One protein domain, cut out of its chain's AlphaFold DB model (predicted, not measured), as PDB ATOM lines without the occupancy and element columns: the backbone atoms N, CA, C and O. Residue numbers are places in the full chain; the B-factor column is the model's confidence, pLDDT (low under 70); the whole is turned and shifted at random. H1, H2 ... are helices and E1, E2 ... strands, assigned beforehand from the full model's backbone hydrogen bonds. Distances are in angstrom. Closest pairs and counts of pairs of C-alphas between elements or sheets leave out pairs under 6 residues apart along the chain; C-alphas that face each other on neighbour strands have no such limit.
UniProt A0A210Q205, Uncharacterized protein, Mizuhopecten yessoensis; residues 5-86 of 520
ATOM      1  N   TYR A   5      24.678 -14.295  -4.741       82.00
ATOM      2  CA  TYR A   5      25.743 -14.066  -5.711       82.00
ATOM      3  C   TYR A   5      25.543 -14.939  -6.938       82.00
ATOM      4  O   TYR A   5      25.112 -16.088  -6.834       82.00
ATOM      5  N   ALA A   6      25.880 -14.386  -8.099       83.69
ATOM      6  CA  ALA A   6      25.987 -15.130  -9.341       83.69
ATOM      7  C   ALA A   6      27.465 -15.256  -9.715       83.69
ATOM      8  O   ALA A   6      28.213 -14.277  -9.673       83.69
ATOM      9  N   TYR A   7      27.873 -16.466 -10.082       86.31
ATOM     10  CA  TYR A   7      29.254 -16.813 -10.392       86.31
ATOM     11  C   TYR A   7      29.357 -17.487 -11.755       86.31
ATOM     12  O   TYR A   7      28.473 -18.250 -12.142       86.31
ATOM     13  N   ALA A   8      30.467 -17.249 -12.448       87.06
ATOM     14  CA  ALA A   8      30.847 -17.948 -13.665       87.06
ATOM     15  C   ALA A   8      32.097 -18.800 -13.442       87.06
ATOM     16  O   ALA A   8      33.113 -18.326 -12.927       87.06
ATOM     17  N   LYS A   9      32.031 -20.045 -13.922       87.38
ATOM     18  CA  LYS A   9      33.175 -20.954 -13.974       87.38
ATOM     19  C   LYS A   9      34.140 -20.588 -15.116       87.38
ATOM     20  O   LYS A   9      33.699 -20.130 -16.181       87.38
ATOM     21  N   PRO A  10      35.457 -20.815 -14.945       88.31
ATOM     22  CA  PRO A  10      36.425 -20.651 -16.024       88.31
ATOM     23  C   PRO A  10      36.184 -21.680 -17.138       88.31
ATOM     24  O   PRO A  10      35.687 -22.780 -16.888       88.31
ATOM     25  N   LEU A  11      36.593 -21.365 -18.370       85.56
ATOM     26  CA  LEU A  11      36.464 -22.261 -19.533       85.56
ATOM     27  C   LEU A  11      37.145 -23.629 -19.335       85.56
ATOM     28  O   LEU A  11      36.725 -24.617 -19.931       85.56
ATOM     29  N   SER A  12      38.165 -23.704 -18.478       87.88
ATOM     30  CA  SER A  12      38.892 -24.934 -18.135       87.88
ATOM     31  C   SER A  12      38.112 -25.910 -17.244       87.88
ATOM     32  O   SER A  12      38.515 -27.063 -17.118       87.88
ATOM     33  N   SER A  13      37.005 -25.477 -16.633       85.25
ATOM     34  CA  SER A  13      36.214 -26.278 -15.681       85.25
ATOM     35  C   SER A  13      35.394 -27.407 -16.322       85.25
ATOM     36  O   SER A  13      34.841 -28.238 -15.609       85.25
ATOM     37  N   ASN A  14      35.290 -27.443 -17.658       84.00
ATOM     38  CA  ASN A  14      34.432 -28.363 -18.421       84.00
ATOM     39  C   ASN A  14      32.929 -28.292 -18.073       84.00
ATOM     40  O   ASN A  14      32.166 -29.185 -18.446       84.00
ATOM     41  N   CYS A  15      32.478 -27.229 -17.402       83.88
ATOM     42  CA  CYS A  15      31.065 -27.037 -17.105       83.88
ATOM     43  C   CYS A  15      30.259 -26.690 -18.371       83.88
ATOM     44  O   CYS A  15      30.717 -25.908 -19.211       83.88
ATOM     45  N   PRO A  16      29.056 -27.270 -18.551       78.31
ATOM     46  CA  PRO A  16      28.282 -27.112 -19.779       78.31
ATOM     47  C   PRO A  16      27.709 -25.700 -19.901       78.31
ATOM     48  O   PRO A  16      27.087 -25.229 -18.957       78.31
ATOM     49  N   GLN A  17      27.820 -25.071 -21.082       74.00
ATOM     50  CA  GLN A  17      27.370 -23.686 -21.336       74.00
ATOM     51  C   GLN A  17      25.907 -23.394 -20.976       74.00
ATOM     52  O   GLN A  17      25.572 -22.254 -20.666       74.00
ATOM     53  N   VAL A  18      25.037 -24.397 -21.078       72.31
ATOM     54  CA  VAL A  18      23.616 -24.302 -20.750       72.31
ATOM     55  C   VAL A  18      23.257 -25.515 -19.907       72.31
ATOM     56  O   VAL A  18      23.426 -26.651 -20.350       72.31
ATOM     57  N   MET A  19      22.740 -25.271 -18.707       69.19
ATOM     58  CA  MET A  19      22.218 -26.326 -17.846       69.19
ATOM     59  C   MET A  19      20.767 -26.623 -18.232       69.19
ATOM     60  O   MET A  19      19.913 -25.740 -18.194       69.19
ATOM     61  N   THR A  20      20.488 -27.866 -18.622       64.62
ATOM     62  CA  THR A  20      19.137 -28.321 -18.990       64.62
ATOM     63  C   THR A  20      18.450 -29.108 -17.876       64.62
ATOM     64  O   THR A  20      17.225 -29.185 -17.867       64.62
ATOM     65  N   SER A  21      19.205 -29.674 -16.923       66.00
ATOM     66  CA  SER A  21      18.648 -30.322 -15.734       66.00
ATOM     67  C   SER A  21      19.646 -30.383 -14.571       66.00
ATOM     68  O   SER A  21      20.854 -30.518 -14.785       66.00
ATOM     69  N   ALA A  22      19.131 -30.341 -13.339       62.91
ATOM     70  CA  ALA A  22      19.918 -30.554 -12.123       62.91
ATOM     71  C   ALA A  22      20.534 -31.962 -12.070       62.91
ATOM     72  O   ALA A  22      21.689 -32.123 -11.701       62.91
ATOM     73  N   ALA A  23      19.773 -32.975 -12.498       63.91
ATOM     74  CA  ALA A  23      20.131 -34.387 -12.369       63.91
ATOM     75  C   ALA A  23      21.327 -34.817 -13.236       63.91
ATOM     76  O   ALA A  23      21.942 -35.845 -12.974       63.91
ATOM     77  N   THR A  24      21.646 -34.057 -14.285       67.69
ATOM     78  CA  THR A  24      22.736 -34.368 -15.224       67.69
ATOM     79  C   THR A  24      23.948 -33.457 -15.065       67.69
ATOM     80  O   THR A  24      24.904 -33.586 -15.829       67.69
ATOM     81  N   THR A  25      23.905 -32.500 -14.137       69.19
ATOM     82  CA  THR A  25      24.969 -31.507 -13.968       69.19
ATOM     83  C   THR A  25      25.926 -31.967 -12.869       69.19
ATOM     84  O   THR A  25      25.462 -32.265 -11.770       69.19
ATOM     85  N   PRO A  26      27.248 -32.026 -13.125       78.06
ATOM     86  CA  PRO A  26      28.220 -32.311 -12.077       78.06
ATOM     87  C   PRO A  26      28.111 -31.288 -10.946       78.06
ATOM     88  O   PRO A  26      28.097 -30.084 -11.205       78.06
ATOM     89  N   GLU A  27      28.082 -31.752  -9.699       77.25
ATOM     90  CA  GLU A  27      27.971 -30.882  -8.520       77.25
ATOM     91  C   GLU A  27      29.102 -29.841  -8.458       77.25
ATOM     92  O   GLU A  27      28.873 -28.686  -8.105       77.25
ATOM     93  N   SER A  28      30.296 -30.207  -8.929       82.69
ATOM     94  CA  SER A  28      31.457 -29.317  -9.046       82.69
ATOM     95  C   SER A  28      31.199 -28.062  -9.892       82.69
ATOM     96  O   SER A  28      31.881 -27.057  -9.728       82.69
ATOM     97  N   CYS A  29      30.211 -28.081 -10.794       81.44
ATOM     98  CA  CYS A  29      29.823 -26.907 -11.579       81.44
ATOM     99  C   CYS A  29      28.952 -25.906 -10.813       81.44
ATOM    100  O   CYS A  29      28.740 -24.799 -11.305       81.44
ATOM    101  N   CYS A  30      28.462 -26.290  -9.635       77.50
ATOM    102  CA  CYS A  30      27.611 -25.483  -8.764       77.50
ATOM    103  C   CYS A  30      28.285 -25.138  -7.425       77.50
ATOM    104  O   CYS A  30      27.729 -24.365  -6.649       77.50
ATOM    105  N   GLN A  31      29.456 -25.711  -7.137       83.00
ATOM    106  CA  GLN A  31      30.247 -25.381  -5.952       83.00
ATOM    107  C   GLN A  31      31.097 -24.140  -6.208       83.00
ATOM    108  O   GLN A  31      31.605 -23.960  -7.311       83.00
ATOM    109  N   TYR A  32      31.257 -23.287  -5.198       85.50
ATOM    110  CA  TYR A  32      32.085 -22.092  -5.313       85.50
ATOM    111  C   TYR A  32      33.576 -22.413  -5.242       85.50
ATOM    112  O   TYR A  32      34.020 -23.050  -4.290       85.50
ATOM    113  N   ASP A  33      34.340 -21.910  -6.216       86.69
ATOM    114  CA  ASP A  33      35.801 -21.927  -6.200       86.69
ATOM    115  C   ASP A  33      36.353 -20.501  -6.137       86.69
ATOM    116  O   ASP A  33      35.831 -19.577  -6.759       86.69
ATOM    117  N   THR A  34      37.490 -20.311  -5.464       86.12
ATOM    118  CA  THR A  34      38.150 -18.995  -5.356       86.12
ATOM    119  C   THR A  34      38.588 -18.413  -6.704       86.12
ATOM    120  O   THR A  34      38.876 -17.223  -6.793       86.12
ATOM    121  N   GLY A  35      38.683 -19.248  -7.744       86.06
ATOM    122  CA  GLY A  35      38.979 -18.835  -9.116       86.06
ATOM    123  C   GLY A  35      37.749 -18.420  -9.926       86.06
ATOM    124  O   GLY A  35      37.903 -18.050 -11.087       86.06
ATOM    125  N   ASP A  36      36.550 -18.494  -9.350       89.44
ATOM    126  CA  ASP A  36      35.319 -18.123 -10.032       89.44
ATOM    127  C   ASP A  36      35.131 -16.610 -10.039       89.44
ATOM    128  O   ASP A  36      35.391 -15.906  -9.061       89.44
ATOM    129  N   CYS A  37      34.616 -16.102 -11.153       88.00
ATOM    130  CA  CYS A  37      34.258 -14.700 -11.258       88.00
ATOM    131  C   CYS A  37      32.826 -14.508 -10.759       88.00
ATOM    132  O   CYS A  37      31.899 -15.109 -11.302       88.00
ATOM    133  N   GLY A  38      32.652 -13.690  -9.722       86.88
ATOM    134  CA  GLY A  38      31.374 -13.485  -9.049       86.88
ATOM    135  C   GLY A  38      30.971 -12.026  -8.933       86.88
ATOM    136  O   GLY A  38      31.812 -11.129  -8.919       86.88
ATOM    137  N   PHE A  39      29.670 -11.801  -8.811       84.75
ATOM    138  CA  PHE A  39      29.079 -10.499  -8.527       84.75
ATOM    139  C   PHE A  39      27.787 -10.687  -7.732       84.75
ATOM    140  O   PHE A  39      27.178 -11.762  -7.748       84.75
ATOM    141  N   GLU A  40      27.382  -9.656  -6.997       83.25
ATOM    142  CA  GLU A  40      26.104  -9.684  -6.296       83.25
ATOM    143  C   GLU A  40      24.957  -9.691  -7.313       83.25
ATOM    144  O   GLU A  40      24.916  -8.875  -8.233       83.25
ATOM    145  N   TYR A  41      24.032 -10.635  -7.161       79.50
ATOM    146  CA  TYR A  41      22.882 -10.785  -8.035       79.50
ATOM    147  C   TYR A  41      21.753  -9.844  -7.602       79.50
ATOM    148  O   TYR A  41      21.191  -9.968  -6.507       79.50
ATOM    149  N   ASP A  42      21.385  -8.936  -8.502       74.06
ATOM    150  CA  ASP A  42      20.327  -7.934  -8.348       74.06
ATOM    151  C   ASP A  42      19.109  -8.193  -9.259       74.06
ATOM    152  O   ASP A  42      18.209  -7.359  -9.369       74.06
ATOM    153  N   GLY A  43      19.053  -9.358  -9.914       72.25
ATOM    154  CA  GLY A  43      18.009  -9.679 -10.885       72.25
ATOM    155  C   GLY A  43      16.605  -9.845 -10.282       72.25
ATOM    156  O   GLY A  43      16.428 -10.184  -9.112       72.25
ATOM    157  N   PHE A  44      15.583  -9.683 -11.134       67.44
ATOM    158  CA  PHE A  44      14.157  -9.605 -10.760       67.44
ATOM    159  C   PHE A  44      13.628 -10.799  -9.939       67.44
ATOM    160  O   PHE A  44      12.723 -10.637  -9.128       67.44
ATOM    161  N   ASN A  45      14.221 -11.985 -10.098       72.06
ATOM    162  CA  ASN A  45      13.787 -13.207  -9.407       72.06
ATOM    163  C   ASN A  45      14.555 -13.498  -8.105       72.06
ATOM    164  O   ASN A  45      14.467 -14.614  -7.601       72.06
ATOM    165  N   LYS A  46      15.326 -12.546  -7.554       74.25
ATOM    166  CA  LYS A  46      16.102 -12.748  -6.310       74.25
ATOM    167  C   LYS A  46      15.238 -13.324  -5.173       74.25
ATOM    168  O   LYS A  46      15.664 -14.241  -4.478       74.25
ATOM    169  N   ASN A  47      13.996 -12.857  -5.071       74.62
ATOM    170  CA  ASN A  47      13.033 -13.276  -4.054       74.62
ATOM    171  C   ASN A  47      12.629 -14.753  -4.143       74.62
ATOM    172  O   ASN A  47      12.470 -15.396  -3.113       74.62
ATOM    173  N   THR A  48      12.541 -15.314  -5.349       76.88
ATOM    174  CA  THR A  48      12.177 -16.726  -5.547       76.88
ATOM    175  C   THR A  48      13.219 -17.674  -4.951       76.88
ATOM    176  O   THR A  48      12.866 -18.730  -4.435       76.88
ATOM    177  N   TYR A  49      14.503 -17.304  -4.967       75.94
ATOM    178  CA  TYR A  49      15.544 -18.125  -4.337       75.94
ATOM    179  C   TYR A  49      15.435 -18.098  -2.810       75.94
ATOM    180  O   TYR A  49      15.652 -19.122  -2.172       75.94
ATOM    181  N   PHE A  50      15.058 -16.957  -2.222       75.75
ATOM    182  CA  PHE A  50      14.793 -16.873  -0.785       75.75
ATOM    183  C   PHE A  50      13.565 -17.697  -0.397       75.75
ATOM    184  O   PHE A  50      13.632 -18.490   0.539       75.75
ATOM    185  N   GLU A  51      12.476 -17.568  -1.155       76.12
ATOM    186  CA  GLU A  51      11.255 -18.353  -0.974       76.12
ATOM    187  C   GLU A  51      11.545 -19.861  -0.985       76.12
ATOM    188  O   GLU A  51      11.154 -20.580  -0.073       76.12
ATOM    189  N   ASN A  52      12.353 -20.333  -1.929       75.88
ATOM    190  CA  ASN A  52      12.660 -21.756  -2.060       75.88
ATOM    191  C   ASN A  52      13.659 -22.307  -1.025       75.88
ATOM    192  O   ASN A  52      13.854 -23.524  -0.968       75.88
ATOM    193  N   CYS A  53      14.297 -21.443  -0.231       74.69
ATOM    194  CA  CYS A  53      15.327 -21.816   0.743       74.69
ATOM    195  C   CYS A  53      14.930 -21.573   2.203       74.69
ATOM    196  O   CYS A  53      15.397 -22.286   3.088       74.69
ATOM    197  N   HIS A  54      14.128 -20.545   2.485       73.25
ATOM    198  CA  HIS A  54      13.861 -20.124   3.859       73.25
ATOM    199  C   HIS A  54      13.136 -21.206   4.674       73.25
ATOM    200  O   HIS A  54      12.230 -21.868   4.176       73.25
ATOM    201  N   GLY A  55      13.548 -21.391   5.932       67.25
ATOM    202  CA  GLY A  55      12.936 -22.365   6.845       67.25
ATOM    203  C   GLY A  55      13.128 -23.835   6.450       67.25
ATOM    204  O   GLY A  55      12.526 -24.702   7.073       67.25
ATOM    205  N   ARG A  56      13.942 -24.138   5.426       70.81
ATOM    206  CA  ARG A  56      14.199 -25.506   4.954       70.81
ATOM    207  C   ARG A  56      15.597 -25.968   5.357       70.81
ATOM    208  O   ARG A  56      16.552 -25.200   5.303       70.81
ATOM    209  N   THR A  57      15.735 -27.257   5.658       66.75
ATOM    210  CA  THR A  57      17.049 -27.908   5.819       66.75
ATOM    211  C   THR A  57      17.810 -28.008   4.494       66.75
ATOM    212  O   THR A  57      19.037 -28.055   4.484       66.75
ATOM    213  N   THR A  58      17.087 -27.999   3.369       68.31
ATOM    214  CA  THR A  58      17.634 -27.965   2.009       68.31
ATOM    215  C   THR A  58      16.794 -27.060   1.113       68.31
ATOM    216  O   THR A  58      15.565 -27.150   1.121       68.31
ATOM    217  N   CYS A  59      17.441 -26.238   0.289       71.94
ATOM    218  CA  CYS A  59      16.758 -25.425  -0.714       71.94
ATOM    219  C   CYS A  59      16.128 -26.278  -1.822       71.94
ATOM    220  O   CYS A  59      16.747 -27.221  -2.320       71.94
ATOM    221  N   SER A  60      14.941 -25.886  -2.286       71.69
ATOM    222  CA  SER A  60      14.381 -26.429  -3.525       71.69
ATOM    223  C   SER A  60      15.199 -25.972  -4.733       71.69
ATOM    224  O   SER A  60      15.675 -24.833  -4.800       71.69
ATOM    225  N   TRP A  61      15.339 -26.855  -5.723       67.31
ATOM    226  CA  TRP A  61      16.036 -26.510  -6.957       67.31
ATOM    227  C   TRP A  61      15.327 -25.350  -7.658       67.31
ATOM    228  O   TRP A  61      14.151 -25.446  -8.008       67.31
ATOM    229  N   THR A  62      16.060 -24.260  -7.875       69.06
ATOM    230  CA  THR A  62      15.542 -23.062  -8.536       69.06
ATOM    231  C   THR A  62      16.390 -22.784  -9.771       69.06
ATOM    232  O   THR A  62      17.594 -22.559  -9.630       69.06
ATOM    233  N   PRO A  63      15.811 -22.806 -10.984       65.25
ATOM    234  CA  PRO A  63      16.563 -22.484 -12.184       65.25
ATOM    235  C   PRO A  63      17.030 -21.033 -12.122       65.25
ATOM    236  O   PRO A  63      16.234 -20.122 -11.886       65.25
ATOM    237  N   VAL A  64      18.319 -20.826 -12.381       65.25
ATOM    238  CA  VAL A  64      18.888 -19.484 -12.439       65.25
ATOM    239  C   VAL A  64      18.385 -18.770 -13.691       65.25
ATOM    240  O   VAL A  64      18.645 -19.207 -14.814       65.25
ATOM    241  N   ALA A  65      17.647 -17.671 -13.515       61.47
ATOM    242  CA  ALA A  65      17.344 -16.766 -14.620       61.47
ATOM    243  C   ALA A  65      18.659 -16.221 -15.195       61.47
ATOM    244  O   ALA A  65      19.596 -15.943 -14.451       61.47
ATOM    245  N   TRP A  66      18.740 -16.083 -16.519       65.44
ATOM    246  CA  TRP A  66      19.970 -15.662 -17.188       65.44
ATOM    247  C   TRP A  66      20.494 -14.354 -16.594       65.44
ATOM    248  O   TRP A  66      19.841 -13.317 -16.692       65.44
ATOM    249  N   ALA A  67      21.683 -14.416 -16.003       67.62
ATOM    250  CA  ALA A  67      22.386 -13.259 -15.476       67.62
ATOM    251  C   ALA A  67      23.547 -12.914 -16.414       67.62
ATOM    252  O   ALA A  67      24.244 -13.815 -16.875       67.62
ATOM    253  N   ASN A  68      23.753 -11.634 -16.722       69.62
ATOM    254  CA  ASN A  68      24.947 -11.210 -17.447       69.62
ATOM    255  C   ASN A  68      26.064 -10.986 -16.427       69.62
ATOM    256  O   ASN A  68      26.043  -9.998 -15.696       69.62
ATOM    257  N   THR A  69      27.005 -11.920 -16.344       72.56
ATOM    258  CA  THR A  69      28.196 -11.770 -15.511       72.56
ATOM    259  C   THR A  69      29.131 -10.740 -16.149       72.56
ATOM    260  O   THR A  69      29.500 -10.915 -17.313       72.56
ATOM    261  N   PRO A  70      29.605  -9.705 -15.428       80.12
ATOM    262  CA  PRO A  70      30.629  -8.777 -15.924       80.12
ATOM    263  C   PRO A  70      32.029  -9.428 -15.934       80.12
ATOM    264  O   PRO A  70      33.034  -8.813 -15.586       80.12
ATOM    265  N   CYS A  71      32.098 -10.704 -16.304       84.12
ATOM    266  CA  CYS A  71      33.301 -11.515 -16.319       84.12
ATOM    267  C   CYS A  71      33.928 -11.494 -17.713       84.12
ATOM    268  O   CYS A  71      33.233 -11.455 -18.729       84.12
ATOM    269  N   ASN A  72      35.260 -11.546 -17.780       87.44
ATOM    270  CA  ASN A  72      35.962 -11.590 -19.060       87.44
ATOM    271  C   ASN A  72      35.606 -12.882 -19.812       87.44
ATOM    272  O   ASN A  72      36.042 -13.969 -19.428       87.44
ATOM    273  N   SER A  73      34.866 -12.752 -20.913       84.19
ATOM    274  CA  SER A  73      34.380 -13.875 -21.725       84.19
ATOM    275  C   SER A  73      35.484 -14.695 -22.404       84.19
ATOM    276  O   SER A  73      35.218 -15.785 -22.902       84.19
ATOM    277  N   SER A  74      36.728 -14.200 -22.415       86.44
ATOM    278  CA  SER A  74      37.897 -14.953 -22.895       86.44
ATOM    279  C   SER A  74      38.430 -15.951 -21.860       86.44
ATOM    280  O   SER A  74      39.191 -16.846 -22.212       86.44
ATOM    281  N   ILE A  75      38.063 -15.785 -20.585       86.56
ATOM    282  CA  ILE A  75      38.526 -16.610 -19.456       86.56
ATOM    283  C   ILE A  75      37.356 -17.417 -18.879       86.56
ATOM    284  O   ILE A  75      37.511 -18.587 -18.525       86.56
ATOM    285  N   TYR A  76      36.177 -16.801 -18.827       85.44
ATOM    286  CA  TYR A  76      34.967 -17.340 -18.222       85.44
ATOM    287  C   TYR A  76      33.896 -17.599 -19.272       85.44
ATOM    288  O   TYR A  76      33.799 -16.902 -20.283       85.44
ATOM    289  N   ILE A  77      33.051 -18.593 -19.021       74.88
ATOM    290  CA  ILE A  77      31.947 -18.893 -19.925       74.88
ATOM    291  C   ILE A  77      30.818 -17.880 -19.699       74.88
ATOM    292  O   ILE A  77      30.244 -17.804 -18.619       74.88
ATOM    293  N   ALA A  78      30.422 -17.169 -20.756       64.31
ATOM    294  CA  ALA A  78      29.411 -16.108 -20.687       64.31
ATOM    295  C   ALA A  78      27.991 -16.563 -20.262       64.31
ATOM    296  O   ALA A  78      27.126 -15.723 -20.033       64.31
ATOM    297  N   ARG A  79      27.709 -17.876 -20.224       63.75
ATOM    298  CA  ARG A  79      26.356 -18.440 -20.016       63.75
ATOM    299  C   ARG A  79      26.244 -19.490 -18.900       63.75
ATOM    300  O   ARG A  79      25.125 -19.884 -18.584       63.75
ATOM    301  N   THR A  80      27.345 -19.911 -18.270       61.19
ATOM    302  CA  THR A  80      27.303 -20.833 -17.114       61.19
ATOM    303  C   THR A  80      27.319 -20.055 -15.822       61.19
ATOM    304  O   THR A  80      28.322 -20.029 -15.106       61.19
ATOM    305  N   ASN A  81      26.211 -19.384 -15.552       72.88
ATOM    306  CA  ASN A  81      26.063 -18.680 -14.298       72.88
ATOM    307  C   ASN A  81      25.351 -19.612 -13.326       72.88
ATOM    308  O   ASN A  81      24.228 -20.041 -13.593       72.88
ATOM    309  N   TYR A  82      26.021 -19.960 -12.233       77.12
ATOM    310  CA  TYR A  82      25.374 -20.595 -11.092       77.12
ATOM    311  C   TYR A  82      25.187 -19.543 -10.001       77.12
ATOM    312  O   TYR A  82      25.901 -18.539  -9.950       77.12
ATOM    313  N   MET A  83      24.185 -19.746  -9.153       76.25
ATOM    314  CA  MET A  83      23.949 -18.877  -8.009       76.25
ATOM    315  C   MET A  83      24.371 -19.608  -6.752       76.25
ATOM    316  O   MET A  83      23.952 -20.744  -6.535       76.25
ATOM    317  N   ALA A  84      25.187 -18.950  -5.934       74.25
ATOM    318  CA  ALA A  84      25.463 -19.422  -4.589       74.25
ATOM    319  C   ALA A  84      24.633 -18.597  -3.612       74.25
ATOM    320  O   ALA A  84      24.616 -17.360  -3.658       74.25
ATOM    321  N   VAL A  85      23.940 -19.304  -2.730       71.56
ATOM    322  CA  VAL A  85      23.183 -18.708  -1.640       71.56
ATOM    323  C   VAL A  85      23.800 -19.209  -0.346       71.56
ATOM    324  O   VAL A  85      23.851 -20.412  -0.104       71.56
ATOM    325  N   TYR A  86      24.290 -18.285   0.473       71.56
ATOM    326  CA  TYR A  86      24.924 -18.614   1.742       71.56
ATOM    327  C   TYR A  86      23.896 -18.508   2.864       71.56
ATOM    328  O   TYR A  86      23.308 -17.449   3.087       71.56
TER     329      TYR A  86
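What this domain is: This is residues 5 to 86 of the 520 residues of an uncharacterized protein of Mizuhopecten yessoensis (UniProt A0A210Q205). Little here is regular structure: a small, strongly twisted sheet of three strands, with two long loops, residues 11 to 36 and 52 to 75, and the short helix H1 off the sheet. The printed part has 82 residues, with E1, E2, H1 and E3 along the chain; the sheet's order is E2, E1, E3, antiparallel. The class is mixed, helices and strands, with 26 residues in named elements. The whole is compact, radius of gyration of the C-alphas 12.5 A, spanning 39 by 27 by 23 A.

How they stand to each other: Inner strand E1, residues 5 to 10, is antiparallel to E2, residues 37 to 40, at 169 degrees; N 8 and O 37 are 2.8 A apart, within hydrogen-bond range. E1 and E2 form a hairpin with a long link. E3, residues 76 to 85, is antiparallel to E1 at 141 degrees, with N 7 and O 82 at 2.9 A, within hydrogen-bond range; it bends by 92 degrees at residue 79. H1, residues 46 to 51, is only just not on the sheet, with 4 pairs of C-alphas within 10 A; 1 of its 2 O i to N i+4 pairs is within hydrogen-bond range.

Where its parts are: E1 measures 16.2 A from C-alpha 5 at (25.743, -14.066, -5.711), E2 10.8 A, H1 9.1 A, and E3 20.4 A to C-alpha 85 at (23.183, -18.708, -1.640).

The domain as a whole: The farthest C-alphas, Gly 55 and Ser 74, are 39.5 A apart. The printed part has no cut; the H1 to E3 link is long too. Low-confidence residues include 19 to 25 and 61 to 68.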